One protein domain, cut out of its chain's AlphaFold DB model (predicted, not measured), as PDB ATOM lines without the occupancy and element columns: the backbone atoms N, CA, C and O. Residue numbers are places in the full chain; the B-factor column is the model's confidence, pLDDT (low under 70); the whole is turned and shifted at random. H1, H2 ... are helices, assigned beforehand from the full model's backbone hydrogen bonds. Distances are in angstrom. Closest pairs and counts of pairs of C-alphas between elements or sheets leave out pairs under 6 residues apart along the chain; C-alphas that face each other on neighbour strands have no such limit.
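Overview. This is residues 142 to 161 and 198 to 291 of the 291 residues of the protein "HECT-type E3 ubiquitin transferase" of Lutzomyia longipalpis (UniProt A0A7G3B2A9). H2, H3 and H4 pack across one side of a long helix, H6; H1 covers H2 and H4 away from H6, and H5 sits by H6's residues 272 to 273. The printed part has 114 residues, six named helices, H1 to H6, and no named strand: all helix. It is compact, radius of gyration of the C-alphas 13.8 A, spans 37 by 32 by 28 A.

Along the chain. H1, residues 142 to 157, begins at C-alpha (174.737, 249.573, 151.636), with a kink of 46 degrees near residue 149. H2 is residues 201 to 219, H3 221 to 233, H4 237 to 246, H5 254 to 263. H6, residues 271 to 289, 27.3 A long, ends at C-alpha (169.424, 231.198, 152.584).

Arrangement. H6 is the hub, touching H2, H3, H4 and H5. Its residues 271 to 278 touch H2, closest C-alphas Ser 207 and Leu 275, 5.0 A. H1 touches H4 at a shallow tilt of 31 degrees, closest C-alphas Gly 150 and Val 237, 5.5 A. O i to N i+4 pairs are within hydrogen-bond range throughout H2, H4, H5 and H6, 10 of 12 in H1, 7 of 9 in H3.

Size, cuts and confidence. Residues 162 to 197 are not printed; C-alphas 161 and 198 are 18.8 A apart. pLDDT is under 70 at residues 160 to 161, 250, 265 to 267 and 288 to 291.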
ATOM      1  N   HIS A 142     175.085 249.249 153.028       95.31
ATOM      2  CA  HIS A 142     174.737 249.573 151.636       95.31
ATOM      3  C   HIS A 142     175.587 250.722 151.071       95.31
ATOM      4  O   HIS A 142     176.185 250.578 150.007       95.31
ATOM      5  N   ARG A 143     175.739 251.821 151.829       95.00
ATOM      6  CA  ARG A 143     176.563 252.987 151.455       95.00
ATOM      7  C   ARG A 143     178.016 252.598 151.176       95.00
ATOM      8  O   ARG A 143     178.539 252.910 150.110       95.00
ATOM      9  N   THR A 144     178.667 251.933 152.126       95.94
ATOM     10  CA  THR A 144     180.098 251.612 152.039       95.94
ATOM     11  C   THR A 144     180.373 250.581 150.949       95.94
ATOM     12  O   THR A 144     181.302 250.745 150.160       95.94
ATOM     13  N   VAL A 145     179.527 249.553 150.843       96.12
ATOM     14  CA  VAL A 145     179.634 248.529 149.797       96.12
ATOM     15  C   VAL A 145     179.415 249.144 148.418       96.12
ATOM     16  O   VAL A 145     180.161 248.833 147.489       96.12
ATOM     17  N   LYS A 146     178.450 250.057 148.275       94.81
ATOM     18  CA  LYS A 146     178.214 250.775 147.022       94.81
ATOM     19  C   LYS A 146     179.438 251.589 146.588       94.81
ATOM     20  O   LYS A 146     179.858 251.453 145.442       94.81
ATOM     21  N   ILE A 147     180.046 252.348 147.504       95.38
ATOM     22  CA  ILE A 147     181.246 253.159 147.228       95.38
ATOM     23  C   ILE A 147     182.450 252.275 146.862       95.38
ATOM     24  O   ILE A 147     183.113 252.504 145.852       95.38
ATOM     25  N   LEU A 148     182.744 251.255 147.675       95.12
ATOM     26  CA  LEU A 148     183.946 250.433 147.502       95.12
ATOM     27  C   LEU A 148     183.841 249.477 146.315       95.12
ATOM     28  O   LEU A 148     184.837 249.208 145.645       95.12
ATOM     29  N   LEU A 149     182.647 248.936 146.074       93.12
ATOM     30  CA  LEU A 149     182.458 247.794 145.192       93.12
ATOM     31  C   LEU A 149     181.353 248.039 144.163       93.12
ATOM     32  O   LEU A 149     181.623 247.932 142.972       93.12
ATOM     33  N   GLY A 150     180.145 248.403 144.596       90.81
ATOM     34  CA  GLY A 150     178.951 248.459 143.743       90.81
ATOM     35  C   GLY A 150     179.082 249.368 142.519       90.81
ATOM     36  O   GLY A 150     178.921 248.898 141.396       90.81
ATOM     37  N   ASP A 151     179.405 250.648 142.708       91.44
ATOM     38  CA  ASP A 151     179.470 251.610 141.598       91.44
ATOM     39  C   ASP A 151     180.625 251.285 140.634       91.44
ATOM     40  O   ASP A 151     180.464 251.362 139.414       91.44
ATOM     41  N   ASN A 152     181.762 250.822 141.168       90.06
ATOM     42  CA  ASN A 152     182.897 250.366 140.364       90.06
ATOM     43  C   ASN A 152     182.540 249.116 139.547       90.06
ATOM     44  O   ASN A 152     182.834 249.048 138.358       90.06
ATOM     45  N   LEU A 153     181.881 248.132 140.159       90.62
ATOM     46  CA  LEU A 153     181.445 246.920 139.474       90.62
ATOM     47  C   LEU A 153     180.446 247.224 138.365       90.62
ATOM     48  O   LEU A 153     180.661 246.774 137.245       90.62
ATOM     49  N   LYS A 154     179.419 248.035 138.640       90.00
ATOM     50  CA  LYS A 154     178.427 248.442 137.637       90.00
ATOM     51  C   LYS A 154     179.078 249.142 136.447       90.00
ATOM     52  O   LYS A 154     178.722 248.865 135.306       90.00
ATOM     53  N   ALA A 155     180.061 250.011 136.687       88.44
ATOM     54  CA  ALA A 155     180.810 250.654 135.609       88.44
ATOM     55  C   ALA A 155     181.583 249.634 134.747       88.44
ATOM     56  O   ALA A 155     181.665 249.784 133.528       88.44
ATOM     57  N   LEU A 156     182.116 248.569 135.355       85.69
ATOM     58  CA  LEU A 156     182.819 247.504 134.636       85.69
ATOM     59  C   LEU A 156     181.871 246.553 133.904       85.69
ATOM     60  O   LEU A 156     182.191 246.080 132.813       85.69
ATOM     61  N   THR A 157     180.713 246.256 134.473       84.38
ATOM     62  CA  THR A 157     179.757 245.323 133.874       84.38
ATOM     63  C   THR A 157     178.843 245.991 132.860       84.38
ATOM     64  O   THR A 157     178.340 245.302 131.980       84.38
ATOM     65  N   ALA A 158     178.713 247.322 132.873       82.50
ATOM     66  CA  ALA A 158     177.990 248.073 131.845       82.50
ATOM     67  C   ALA A 158     178.529 247.826 130.425       82.50
ATOM     68  O   ALA A 158     177.780 247.929 129.459       82.50
ATOM     69  N   THR A 159     179.811 247.475 130.288       70.06
ATOM     70  CA  THR A 159     180.421 247.138 128.994       70.06
ATOM     71  C   THR A 159     180.349 245.643 128.656       70.06
ATOM     72  O   THR A 159     180.877 245.233 127.625       70.06
ATOM     73  N   CYS A 160     179.810 244.802 129.544       65.62
ATOM     74  CA  CYS A 160     179.558 243.394 129.254       65.62
ATOM     75  C   CYS A 160     178.204 243.301 128.547       65.62
ATOM     76  O   CYS A 160     177.159 243.318 129.197       65.62
ATOM     77  N   ASP A 161     178.209 243.220 127.216       54.56
ATOM     78  CA  ASP A 161     176.972 243.075 126.451       54.56
ATOM     79  C   ASP A 161     176.181 241.838 126.900       54.56
ATOM     80  O   ASP A 161     176.705 240.726 127.024       54.56
ATOM     81  N   LEU A 198     193.255 240.068 133.946       79.50
ATOM     82  CA  LEU A 198     193.248 239.937 135.409       79.50
ATOM     83  C   LEU A 198     194.090 241.010 136.127       79.50
ATOM     84  O   LEU A 198     193.746 241.437 137.221       79.50
ATOM     85  N   GLY A 199     195.172 241.472 135.492       80.31
ATOM     86  CA  GLY A 199     196.047 242.533 136.005       80.31
ATOM     87  C   GLY A 199     195.696 243.948 135.534       80.31
ATOM     88  O   GLY A 199     196.539 244.834 135.625       80.31
ATOM     89  N   SER A 200     194.513 244.168 134.952       86.88
ATOM     90  CA  SER A 200     194.068 245.530 134.619       86.88
ATOM     91  C   SER A 200     193.778 246.330 135.891       86.88
ATOM     92  O   SER A 200     193.333 245.759 136.883       86.88
ATOM     93  N   THR A 201     193.991 247.649 135.848       88.44
ATOM     94  CA  THR A 201     193.805 248.562 136.996       88.44
ATOM     95  C   THR A 201     192.459 248.366 137.683       88.44
ATOM     96  O   THR A 201     192.386 248.259 138.906       88.44
ATOM     97  N   GLU A 202     191.406 248.227 136.882       88.75
ATOM     98  CA  GLU A 202     190.042 248.049 137.360       88.75
ATOM     99  C   GLU A 202     189.837 246.710 138.074       88.75
ATOM    100  O   GLU A 202     189.298 246.661 139.177       88.75
ATOM    101  N   VAL A 203     190.321 245.608 137.489       90.00
ATOM    102  CA  VAL A 203     190.219 244.279 138.113       90.00
ATOM    103  C   VAL A 203     191.080 244.215 139.375       90.00
ATOM    104  O   VAL A 203     190.664 243.627 140.374       90.00
ATOM    105  N   THR A 204     192.247 244.863 139.375       92.19
ATOM    106  CA  THR A 204     193.111 244.981 140.554       92.19
ATOM    107  C   THR A 204     192.430 245.758 141.679       92.19
ATOM    108  O   THR A 204     192.484 245.303 142.820       92.19
ATOM    109  N   ARG A 205     191.735 246.866 141.383       94.31
ATOM    110  CA  ARG A 205     190.940 247.609 142.376       94.31
ATOM    111  C   ARG A 205     189.923 246.696 143.059       94.31
ATOM    112  O   ARG A 205     189.944 246.569 144.282       94.31
ATOM    113  N   ILE A 206     189.094 246.006 142.274       94.75
ATOM    114  CA  ILE A 206     188.077 245.081 142.799       94.75
ATOM    115  C   ILE A 206     188.722 243.935 143.593       94.75
ATOM    116  O   ILE A 206     188.235 243.554 144.657       94.75
ATOM    117  N   SER A 207     189.859 243.424 143.121       94.31
ATOM    118  CA  SER A 207     190.609 242.363 143.798       94.31
ATOM    119  C   SER A 207     191.152 242.791 145.163       94.31
ATOM    120  O   SER A 207     191.146 242.001 146.105       94.31
ATOM    121  N   LEU A 208     191.597 244.040 145.302       95.75
ATOM    122  CA  LEU A 208     192.074 244.588 146.573       95.75
ATOM    123  C   LEU A 208     190.927 244.834 147.561       95.75
ATOM    124  O   LEU A 208     191.069 244.531 148.743       95.75
ATOM    125  N   VAL A 209     189.768 245.291 147.085       96.69
ATOM    126  CA  VAL A 209     188.554 245.384 147.917       96.69
ATOM    127  C   VAL A 209     188.105 243.990 148.367       96.69
ATOM    128  O   VAL A 209     187.765 243.786 149.532       96.69
ATOM    129  N   ALA A 210     188.179 242.985 147.490       95.94
ATOM    130  CA  ALA A 210     187.906 241.606 147.876       95.94
ATOM    131  C   ALA A 210     188.923 241.066 148.895       95.94
ATOM    132  O   ALA A 210     188.550 240.313 149.797       95.94
ATOM    133  N   ALA A 211     190.195 241.463 148.801       95.69
ATOM    134  CA  ALA A 211     191.204 241.134 149.805       95.69
ATOM    135  C   ALA A 211     190.869 241.744 151.177       95.69
ATOM    136  O   ALA A 211     190.976 241.049 152.188       95.69
ATOM    137  N   MET A 212     190.383 242.990 151.208       97.50
ATOM    138  CA  MET A 212     189.902 243.652 152.424       97.50
ATOM    139  C   MET A 212     188.754 242.870 153.082       97.50
ATOM    140  O   MET A 212     188.820 242.561 154.272       97.50
ATOM    141  N   TYR A 213     187.729 242.478 152.318       97.25
ATOM    142  CA  TYR A 213     186.621 241.679 152.860       97.25
ATOM    143  C   TYR A 213     187.049 240.263 153.268       97.25
ATOM    144  O   TYR A 213     186.542 239.734 154.252       97.25
ATOM    145  N   ASN A 214     188.019 239.646 152.588       94.81
ATOM    146  CA  ASN A 214     188.582 238.369 153.043       94.81
ATOM    147  C   ASN A 214     189.371 238.499 154.352       94.81
ATOM    148  O   ASN A 214     189.321 237.579 155.174       94.81
ATOM    149  N   ALA A 215     190.061 239.623 154.567       94.69
ATOM    150  CA  ALA A 215     190.658 239.933 155.859       94.69
ATOM    151  C   ALA A 215     189.558 240.070 156.925       94.69
ATOM    152  O   ALA A 215     189.638 239.416 157.957       94.69
ATOM    153  N   ALA A 216     188.467 240.787 156.627       95.69
ATOM    154  CA  ALA A 216     187.333 240.926 157.543       95.69
ATOM    155  C   ALA A 216     186.707 239.571 157.908       95.69
ATOM    156  O   ALA A 216     186.511 239.288 159.084       95.69
ATOM    157  N   LEU A 217     186.469 238.695 156.926       93.69
ATOM    158  CA  LEU A 217     185.929 237.348 157.150       93.69
ATOM    159  C   LEU A 217     186.868 236.458 157.974       93.69
ATOM    160  O   LEU A 217     186.401 235.579 158.698       93.69
ATOM    161  N   SER A 218     188.181 236.634 157.836       91.12
ATOM    162  CA  SER A 218     189.171 235.859 158.591       91.12
ATOM    163  C   SER A 218     189.297 236.349 160.036       91.12
ATOM    164  O   SER A 218     189.398 235.531 160.949       91.12
ATOM    165  N   THR A 219     189.249 237.666 160.241       91.25
ATOM    166  CA  THR A 219     189.430 238.316 161.546       91.25
ATOM    167  C   THR A 219     188.146 238.308 162.383       91.25
ATOM    168  O   THR A 219     188.173 237.963 163.561       91.25
ATOM    169  N   LEU A 220     186.999 238.650 161.789       92.12
ATOM    170  CA  LEU A 220     185.707 238.793 162.471       92.12
ATOM    171  C   LEU A 220     184.920 237.477 162.412       92.12
ATOM    172  O   LEU A 220     183.881 237.375 161.755       92.12
ATOM    173  N   ALA A 221     185.443 236.439 163.067       87.06
ATOM    174  CA  ALA A 221     184.954 235.069 162.909       87.06
ATOM    175  C   ALA A 221     183.455 234.897 163.212       87.06
ATOM    176  O   ALA A 221     182.800 234.076 162.569       87.06
ATOM    177  N   GLN A 222     182.920 235.684 164.148       89.81
ATOM    178  CA  GLN A 222     181.514 235.627 164.558       89.81
ATOM    179  C   GLN A 222     180.573 236.415 163.635       89.81
ATOM    180  O   GLN A 222     179.372 236.185 163.655       89.81
ATOM    181  N   LEU A 223     181.106 237.311 162.798       92.38
ATOM    182  CA  LEU A 223     180.320 238.166 161.900       92.38
ATOM    183  C   LEU A 223     180.372 237.693 160.444       92.38
ATOM    184  O   LEU A 223     179.949 238.413 159.545       92.38
ATOM    185  N   LYS A 224     180.900 236.492 160.171       92.44
ATOM    186  CA  LYS A 224     181.064 235.988 158.796       92.44
ATOM    187  C   LYS A 224     179.755 236.005 158.008       92.44
ATOM    188  O   LYS A 224     179.744 236.465 156.871       92.44
ATOM    189  N   LEU A 225     178.670 235.516 158.609       91.50
ATOM    190  CA  LEU A 225     177.359 235.495 157.959       91.50
ATOM    191  C   LEU A 225     176.783 236.903 157.794       91.50
ATOM    192  O   LEU A 225     176.239 237.193 156.731       91.50
ATOM    193  N   ASP A 226     176.970 237.788 158.776       93.44
ATOM    194  CA  ASP A 226     176.533 239.188 158.690       93.44
ATOM    195  C   ASP A 226     177.241 239.921 157.539       93.44
ATOM    196  O   ASP A 226     176.593 240.598 156.740       93.44
ATOM    197  N   ILE A 227     178.561 239.729 157.403       95.31
ATOM    198  CA  ILE A 227     179.370 240.302 156.318       95.31
ATOM    199  C   ILE A 227     178.893 239.773 154.962       95.31
ATOM    200  O   ILE A 227     178.626 240.558 154.054       95.31
ATOM    201  N   LEU A 228     178.780 238.448 154.807       94.12
ATOM    202  CA  LEU A 228     178.358 237.838 153.540       94.12
ATOM    203  C   LEU A 228     176.941 238.273 153.156       94.12
ATOM    204  O   LEU A 228     176.706 238.618 152.001       94.12
ATOM    205  N   SER A 229     176.025 238.333 154.123       91.44
ATOM    206  CA  SER A 229     174.654 238.798 153.901       91.44
ATOM    207  C   SER A 229     174.625 240.262 153.469       91.44
ATOM    208  O   SER A 229     173.999 240.588 152.463       91.44
ATOM    209  N   GLY A 230     175.352 241.147 154.162       92.19
ATOM    210  CA  GLY A 230     175.427 242.564 153.797       92.19
ATOM    211  C   GLY A 230     175.962 242.795 152.382       92.19
ATOM    212  O   GLY A 230     175.435 243.626 151.641       92.19
ATOM    213  N   LEU A 231     176.957 242.006 151.968       92.94
ATOM    214  CA  LEU A 231     177.494 242.041 150.608       92.94
ATOM    215  C   LEU A 231     176.508 241.496 149.565       92.94
ATOM    216  O   LEU A 231     176.366 242.098 148.503       92.94
ATOM    217  N   CYS A 232     175.825 240.387 149.855       88.12
ATOM    218  CA  CYS A 232     174.865 239.766 148.938       88.12
ATOM    219  C   CYS A 232     173.616 240.622 148.707       88.12
ATOM    220  O   CYS A 232     173.125 240.679 147.583       88.12
ATOM    221  N   TYR A 233     173.106 241.279 149.751       82.69
ATOM    222  CA  TYR A 233     171.876 242.073 149.671       82.69
ATOM    223  C   TYR A 233     172.096 243.512 149.189       82.69
ATOM    224  O   TYR A 233     171.127 244.245 148.991       82.69
ATOM    225  N   THR A 234     173.345 243.938 148.984       83.06
ATOM    226  CA  THR A 234     173.618 245.275 148.450       83.06
ATOM    227  C   THR A 234     173.536 245.286 146.922       83.06
ATOM    228  O   THR A 234     174.434 244.806 146.228       83.06
ATOM    229  N   ASP A 235     172.484 245.922 146.398       81.69
ATOM    230  CA  ASP A 235     172.258 246.170 144.968       81.69
ATOM    231  C   ASP A 235     172.401 244.896 144.100       81.69
ATOM    232  O   ASP A 235     171.715 243.898 144.296       81.69
ATOM    233  N   THR A 236     173.281 244.955 143.098       85.12
ATOM    234  CA  THR A 236     173.582 243.923 142.106       85.12
ATOM    235  C   THR A 236     174.992 243.369 142.296       85.12
ATOM    236  O   THR A 236     175.508 242.708 141.402       85.12
ATOM    237  N   VAL A 237     175.629 243.603 143.454       88.94
ATOM    238  CA  VAL A 237     177.055 243.312 143.687       88.94
ATOM    239  C   VAL A 237     177.421 241.879 143.323       88.94
ATOM    240  O   VAL A 237     178.393 241.666 142.603       88.94
ATOM    241  N   LEU A 238     176.647 240.889 143.775       88.31
ATOM    242  CA  LEU A 238     176.938 239.494 143.445       88.31
ATOM    243  C   LEU A 238     176.809 239.220 141.943       88.31
ATOM    244  O   LEU A 238     177.659 238.548 141.359       88.31
ATOM    245  N   HIS A 239     175.748 239.736 141.325       88.38
ATOM    246  CA  HIS A 239     175.525 239.587 139.893       88.38
ATOM    247  C   HIS A 239     176.677 240.209 139.096       88.38
ATOM    248  O   HIS A 239     177.236 239.566 138.209       88.38
ATOM    249  N   ASP A 240     177.096 241.417 139.466       90.56
ATOM    250  CA  ASP A 240     178.171 242.123 138.784       90.56
ATOM    251  C   ASP A 240     179.548 241.483 139.032       90.56
ATOM    252  O   ASP A 240     180.372 241.419 138.120       90.56
ATOM    253  N   LEU A 241     179.799 240.932 140.227       90.00
ATOM    254  CA  LEU A 241     180.991 240.120 140.502       90.00
ATOM    255  C   LEU A 241     181.040 238.885 139.604       90.00
ATOM    256  O   LEU A 241     182.095 238.555 139.060       90.00
ATOM    257  N   TRP A 242     179.907 238.207 139.430       87.75
ATOM    258  CA  TRP A 242     179.819 237.047 138.552       87.75
ATOM    259  C   TRP A 242     180.085 237.423 137.091       87.75
ATOM    260  O   TRP A 242     180.885 236.766 136.422       87.75
ATOM    261  N   LEU A 243     179.483 238.516 136.606       87.38
ATOM    262  CA  LEU A 243     179.748 239.047 135.266       87.38
ATOM    263  C   LEU A 243     181.221 239.422 135.081       87.38
ATOM    264  O   LEU A 243     181.803 239.134 134.033       87.38
ATOM    265  N   LEU A 244     181.844 240.021 136.099       88.81
ATOM    266  CA  LEU A 244     183.266 240.334 136.074       88.81
ATOM    267  C   LEU A 244     184.095 239.059 135.905       88.81
ATOM    268  O   LEU A 244     184.913 239.006 134.990       88.81
ATOM    269  N   VAL A 245     183.861 238.025 136.716       86.69
ATOM    270  CA  VAL A 245     184.589 236.747 136.614       86.69
ATOM    271  C   VAL A 245     184.384 236.096 135.242       86.69
ATOM    272  O   VAL A 245     185.354 235.672 134.610       86.69
ATOM    273  N   ALA A 246     183.150 236.092 134.731       84.75
ATOM    274  CA  ALA A 246     182.825 235.563 133.405       84.75
ATOM    275  C   ALA A 246     183.515 236.331 132.260       84.75
ATOM    276  O   ALA A 246     183.772 235.770 131.196       84.75
ATOM    277  N   SER A 247     183.861 237.602 132.474       84.75
ATOM    278  CA  SER A 247     184.541 238.442 131.479       84.75
ATOM    279  C   SER A 247     186.067 238.247 131.407       84.75
ATOM    280  O   SER A 247     186.715 238.811 130.518       84.75
ATOM    281  N   LEU A 248     186.663 237.439 132.298       83.62
ATOM    282  CA  LEU A 248     188.119 237.238 132.417       83.62
ATOM    283  C   LEU A 248     188.706 236.243 131.394       83.62
ATOM    284  O   LEU A 248     189.639 235.503 131.691       83.62
ATOM    285  N   GLY A 249     188.196 236.206 130.164       76.69
ATOM    286  CA  GLY A 249     188.705 235.324 129.108       76.69
ATOM    287  C   GLY A 249     187.854 234.074 128.862       76.69
ATOM    288  O   GLY A 249     186.853 233.852 129.537       76.69
ATOM    289  N   PRO A 250     188.263 233.214 127.910       67.50
ATOM    290  CA  PRO A 250     187.438 232.117 127.390       67.50
ATOM    291  C   PRO A 250     187.108 231.005 128.403       67.50
ATOM    292  O   PRO A 250     186.212 230.208 128.151       67.50
ATOM    293  N   ILE A 251     187.822 230.936 129.532       77.69
ATOM    294  CA  ILE A 251     187.569 229.998 130.644       77.69
ATOM    295  C   ILE A 251     187.556 230.778 131.974       77.69
ATOM    296  O   ILE A 251     188.173 230.361 132.952       77.69
ATOM    297  N   CYS A 252     186.965 231.981 131.989       77.12
ATOM    298  CA  CYS A 252     186.875 232.848 133.177       77.12
ATOM    299  C   CYS A 252     188.233 233.117 133.861       77.12
ATOM    300  O   CYS A 252     188.322 233.229 135.081       77.12
ATOM    301  N   GLY A 253     189.321 233.146 133.090       78.19
ATOM    302  CA  GLY A 253     190.664 233.421 133.606       78.19
ATOM    303  C   GLY A 253     191.303 232.267 134.375       78.19
ATOM    304  O   GLY A 253     192.354 232.466 134.979       78.19
ATOM    305  N   LEU A 254     190.720 231.059 134.335       82.44
ATOM    306  CA  LEU A 254     191.154 229.905 135.132       82.44
ATOM    307  C   LEU A 254     192.655 229.622 135.017       82.44
ATOM    308  O   LEU A 254     193.309 229.395 136.028       82.44
ATOM    309  N   LYS A 255     193.224 229.691 133.806       84.06
ATOM    310  CA  LYS A 255     194.667 229.494 133.600       84.06
ATOM    311  C   LYS A 255     195.499 230.489 134.420       84.06
ATOM    312  O   LYS A 255     196.412 230.074 135.122       84.06
ATOM    313  N   SER A 256     195.151 231.774 134.377       83.12
ATOM    314  CA  SER A 256     195.847 232.817 135.136       83.12
ATOM    315  C   SER A 256     195.669 232.649 136.646       83.12
ATOM    316  O   SER A 256     196.607 232.883 137.400       83.12
ATOM    317  N   PHE A 257     194.498 232.199 137.105       85.50
ATOM    318  CA  PHE A 257     194.304 231.863 138.516       85.50
ATOM    319  C   PHE A 257     195.156 230.664 138.951       85.50
ATOM    320  O   PHE A 257     195.759 230.708 140.019       85.50
ATOM    321  N   LEU A 258     195.256 229.618 138.127       84.88
ATOM    322  CA  LEU A 258     196.103 228.456 138.412       84.88
ATOM    323  C   LEU A 258     197.589 228.829 138.465       84.88
ATOM    324  O   LEU A 258     198.287 228.396 139.377       84.88
ATOM    325  N   GLU A 259     198.062 229.669 137.544       86.62
ATOM    326  CA  GLU A 259     199.430 230.203 137.570       86.62
ATOM    327  C   GLU A 259     199.694 230.998 138.860       86.62
ATOM    328  O   GLU A 259     200.709 230.790 139.525       86.62
ATOM    329  N   LEU A 260     198.752 231.850 139.282       84.88
ATOM    330  CA  LEU A 260     198.866 232.579 140.548       84.88
ATOM    331  C   LEU A 260     198.864 231.650 141.767       84.88
ATOM    332  O   LEU A 260     199.583 231.922 142.727       84.88
ATOM    333  N   LEU A 261     198.084 230.565 141.748       84.38
ATOM    334  CA  LEU A 261     198.069 229.570 142.827       84.38
ATOM    335  C   LEU A 261     199.405 228.837 142.949       84.38
ATOM    336  O   LEU A 261     199.862 228.608 144.062       84.38
ATOM    337  N   GLN A 262     200.042 228.508 141.825       83.06
ATOM    338  CA  GLN A 262     201.351 227.847 141.817       83.06
ATOM    339  C   GLN A 262     202.454 228.725 142.422       83.06
ATOM    340  O   GLN A 262     203.366 228.208 143.061       83.06
ATOM    341  N   VAL A 263     202.362 230.047 142.244       81.44
ATOM    342  CA  VAL A 263     203.332 231.018 142.783       81.44
ATOM    343  C   VAL A 263     203.012 231.415 144.229       81.44
ATOM    344  O   VAL A 263     203.918 231.719 145.005       81.44
ATOM    345  N   SER A 264     201.735 231.404 144.619       72.31
ATOM    346  CA  SER A 264     201.280 231.754 145.970       72.31
ATOM    347  C   SER A 264     201.577 230.607 146.943       72.31
ATOM    348  O   SER A 264     200.694 229.828 147.298       72.31
ATOM    349  N   GLY A 265     202.835 230.462 147.360       57.78
ATOM    350  CA  GLY A 265     203.280 229.425 148.294       57.78
ATOM    351  C   GLY A 265     202.618 229.537 149.674       57.78
ATOM    352  O   GLY A 265     203.157 230.185 150.566       57.78
ATOM    353  N   GLY A 266     201.449 228.911 149.844       58.62
ATOM    354  CA  GLY A 266     200.797 228.490 151.097       58.62
ATOM    355  C   GLY A 266     200.397 229.544 152.145       58.62
ATOM    356  O   GLY A 266     199.481 229.292 152.919       58.62
ATOM    357  N   THR A 267     201.046 230.708 152.200       59.88
ATOM    358  CA  THR A 267     200.976 231.635 153.346       59.88
ATOM    359  C   THR A 267     200.162 232.900 153.076       59.88
ATOM    360  O   THR A 267     199.605 233.472 154.010       59.88
ATOM    361  N   SER A 268     200.021 233.330 151.817       72.56
ATOM    362  CA  SER A 268     199.144 234.447 151.444       72.56
ATOM    363  C   SER A 268     198.689 234.332 149.990       72.56
ATOM    364  O   SER A 268     199.505 234.147 149.089       72.56
ATOM    365  N   LEU A 269     197.377 234.419 149.758       84.62
ATOM    366  CA  LEU A 269     196.794 234.382 148.417       84.62
ATOM    367  C   LEU A 269     196.900 235.757 147.753       84.62
ATOM    368  O   LEU A 269     196.576 236.777 148.365       84.62
ATOM    369  N   ALA A 270     197.279 235.783 146.474       87.62
ATOM    370  CA  ALA A 270     197.271 237.009 145.680       87.62
ATOM    371  C   ALA A 270     195.856 237.637 145.610       87.62
ATOM    372  O   ALA A 270     194.867 236.898 145.566       87.62
ATOM    373  N   PRO A 271     195.717 238.976 145.515       89.44
ATOM    374  CA  PRO A 271     194.410 239.640 145.498       89.44
ATOM    375  C   PRO A 271     193.405 239.085 144.472       89.44
ATOM    376  O   PRO A 271     192.239 238.918 144.830       89.44
ATOM    377  N   PRO A 272     193.797 238.720 143.233       88.00
ATOM    378  CA  PRO A 272     192.853 238.117 142.294       88.00
ATOM    379  C   PRO A 272     192.282 236.773 142.776       88.00
ATOM    380  O   PRO A 272     191.121 236.462 142.521       88.00
ATOM    381  N   LEU A 273     193.056 235.975 143.515       89.38
ATOM    382  CA  LEU A 273     192.558 234.728 144.105       89.38
ATOM    383  C   LEU A 273     191.564 235.001 145.237       89.38
ATOM    384  O   LEU A 273     190.593 234.265 145.395       89.38
ATOM    385  N   LEU A 274     191.767 236.086 145.987       90.25
ATOM    386  CA  LEU A 274     190.834 236.538 147.020       90.25
ATOM    387  C   LEU A 274     189.518 237.055 146.419       90.25
ATOM    388  O   LEU A 274     188.460 236.822 147.005       90.25
ATOM    389  N   LEU A 275     189.553 237.671 145.232       91.06
ATOM    390  CA  LEU A 275     188.350 237.991 144.454       91.06
ATOM    391  C   LEU A 275     187.536 236.738 144.134       91.06
ATOM    392  O   LEU A 275     186.343 236.684 144.439       91.06
ATOM    393  N   LEU A 276     188.187 235.718 143.568       89.56
ATOM    394  CA  LEU A 276     187.529 234.452 143.255       89.56
ATOM    395  C   LEU A 276     186.960 233.803 144.526       89.56
ATOM    396  O   LEU A 276     185.787 233.438 144.556       89.56
ATOM    397  N   LEU A 277     187.747 233.733 145.602       90.81
ATOM    398  CA  LEU A 277     187.310 233.167 146.880       90.81
ATOM    399  C   LEU A 277     186.093 233.897 147.463       90.81
ATOM    400  O   LEU A 277     185.167 233.245 147.946       90.81
ATOM    401  N   LEU A 278     186.073 235.232 147.408       91.31
ATOM    402  CA  LEU A 278     184.930 236.017 147.872       91.31
ATOM    403  C   LEU A 278     183.685 235.718 147.032       91.31
ATOM    404  O   LEU A 278     182.625 235.468 147.599       91.31
ATOM    405  N   SER A 279     183.818 235.683 145.703       87.75
ATOM    406  CA  SER A 279     182.694 235.391 144.804       87.75
ATOM    407  C   SER A 279     182.066 234.016 145.072       87.75
ATOM    408  O   SER A 279     180.841 233.901 145.127       87.75
ATOM    409  N   LEU A 280     182.891 232.997 145.338       88.56
ATOM    410  CA  LEU A 280     182.431 231.649 145.678       88.56
ATOM    411  C   LEU A 280     181.709 231.624 147.031       88.56
ATOM    412  O   LEU A 280     180.611 231.086 147.128       88.56
ATOM    413  N   ARG A 281     182.273 232.276 148.058       89.56
ATOM    414  CA  ARG A 281     181.652 232.365 149.391       89.56
ATOM    415  C   ARG A 281     180.296 233.069 149.367       89.56
ATOM    416  O   ARG A 281     179.388 232.641 150.072       89.56
ATOM    417  N   LEU A 282     180.154 234.134 148.576       87.88
ATOM    418  CA  LEU A 282     178.882 234.849 148.436       87.88
ATOM    419  C   LEU A 282     177.821 233.979 147.750       87.88
ATOM    420  O   LEU A 282     176.676 233.924 148.195       87.88
ATOM    421  N   HIS A 283     178.208 233.261 146.696       86.44
ATOM    422  CA  HIS A 283     177.318 232.327 146.017       86.44
ATOM    423  C   HIS A 283     176.872 231.178 146.942       86.44
ATOM    424  O   HIS A 283     175.687 230.841 146.971       86.44
ATOM    425  N   ASP A 284     177.785 230.611 147.732       85.56
ATOM    426  CA  ASP A 284     177.442 229.559 148.693       85.56
ATOM    427  C   ASP A 284     176.515 230.084 149.798       85.56
ATOM    428  O   ASP A 284     175.529 229.428 150.128       85.56
ATOM    429  N   ALA A 285     176.759 231.293 150.319       83.19
ATOM    430  CA  ALA A 285     175.901 231.918 151.326       83.19
ATOM    431  C   ALA A 285     174.451 232.102 150.841       83.19
ATOM    432  O   ALA A 285     173.518 231.852 151.601       83.19
ATOM    433  N   LEU A 286     174.239 232.471 149.572       77.56
ATOM    434  CA  LEU A 286     172.886 232.552 149.008       77.56
ATOM    435  C   LEU A 286     172.197 231.191 148.908       77.56
ATOM    436  O   LEU A 286     170.996 231.108 149.157       77.56
ATOM    437  N   ARG A 287     172.934 230.124 148.572       78.12
ATOM    438  CA  ARG A 287     172.356 228.772 148.525       78.12
ATOM    439  C   ARG A 287     171.836 228.326 149.889       78.12
ATOM    440  O   ARG A 287     170.796 227.685 149.934       78.12
ATOM    441  N   TYR A 288     172.518 228.690 150.974       68.00
ATOM    442  CA  TYR A 288     172.072 228.381 152.336       68.00
ATOM    443  C   TYR A 288     170.851 229.192 152.799       68.00
ATOM    444  O   TYR A 288     170.160 228.748 153.707       68.00
ATOM    445  N   HIS A 289     170.579 230.364 152.214       59.06
ATOM    446  CA  HIS A 289     169.424 231.198 152.584       59.06
ATOM    447  C   HIS A 289     168.156 230.919 151.764       59.06
ATOM    448  O   HIS A 289     167.070 231.308 152.188       59.06
ATOM    449  N   LEU A 290     168.285 230.297 150.589       54.31
ATOM    450  CA  LEU A 290     167.179 230.028 149.658       54.31
ATOM    451  C   LEU A 290     166.738 228.552 149.622       54.31
ATOM    452  O   LEU A 290     165.851 228.219 148.836       54.31
ATOM    453  N   GLY A 291     167.356 227.683 150.426       41.56
ATOM    454  CA  GLY A 291     166.965 226.279 150.621       41.56
ATOM    455  C   GLY A 291     166.408 226.052 152.015       41.56
ATOM    456  O   GLY A 291     165.463 225.244 152.124       41.56
TER     457      GLY A 291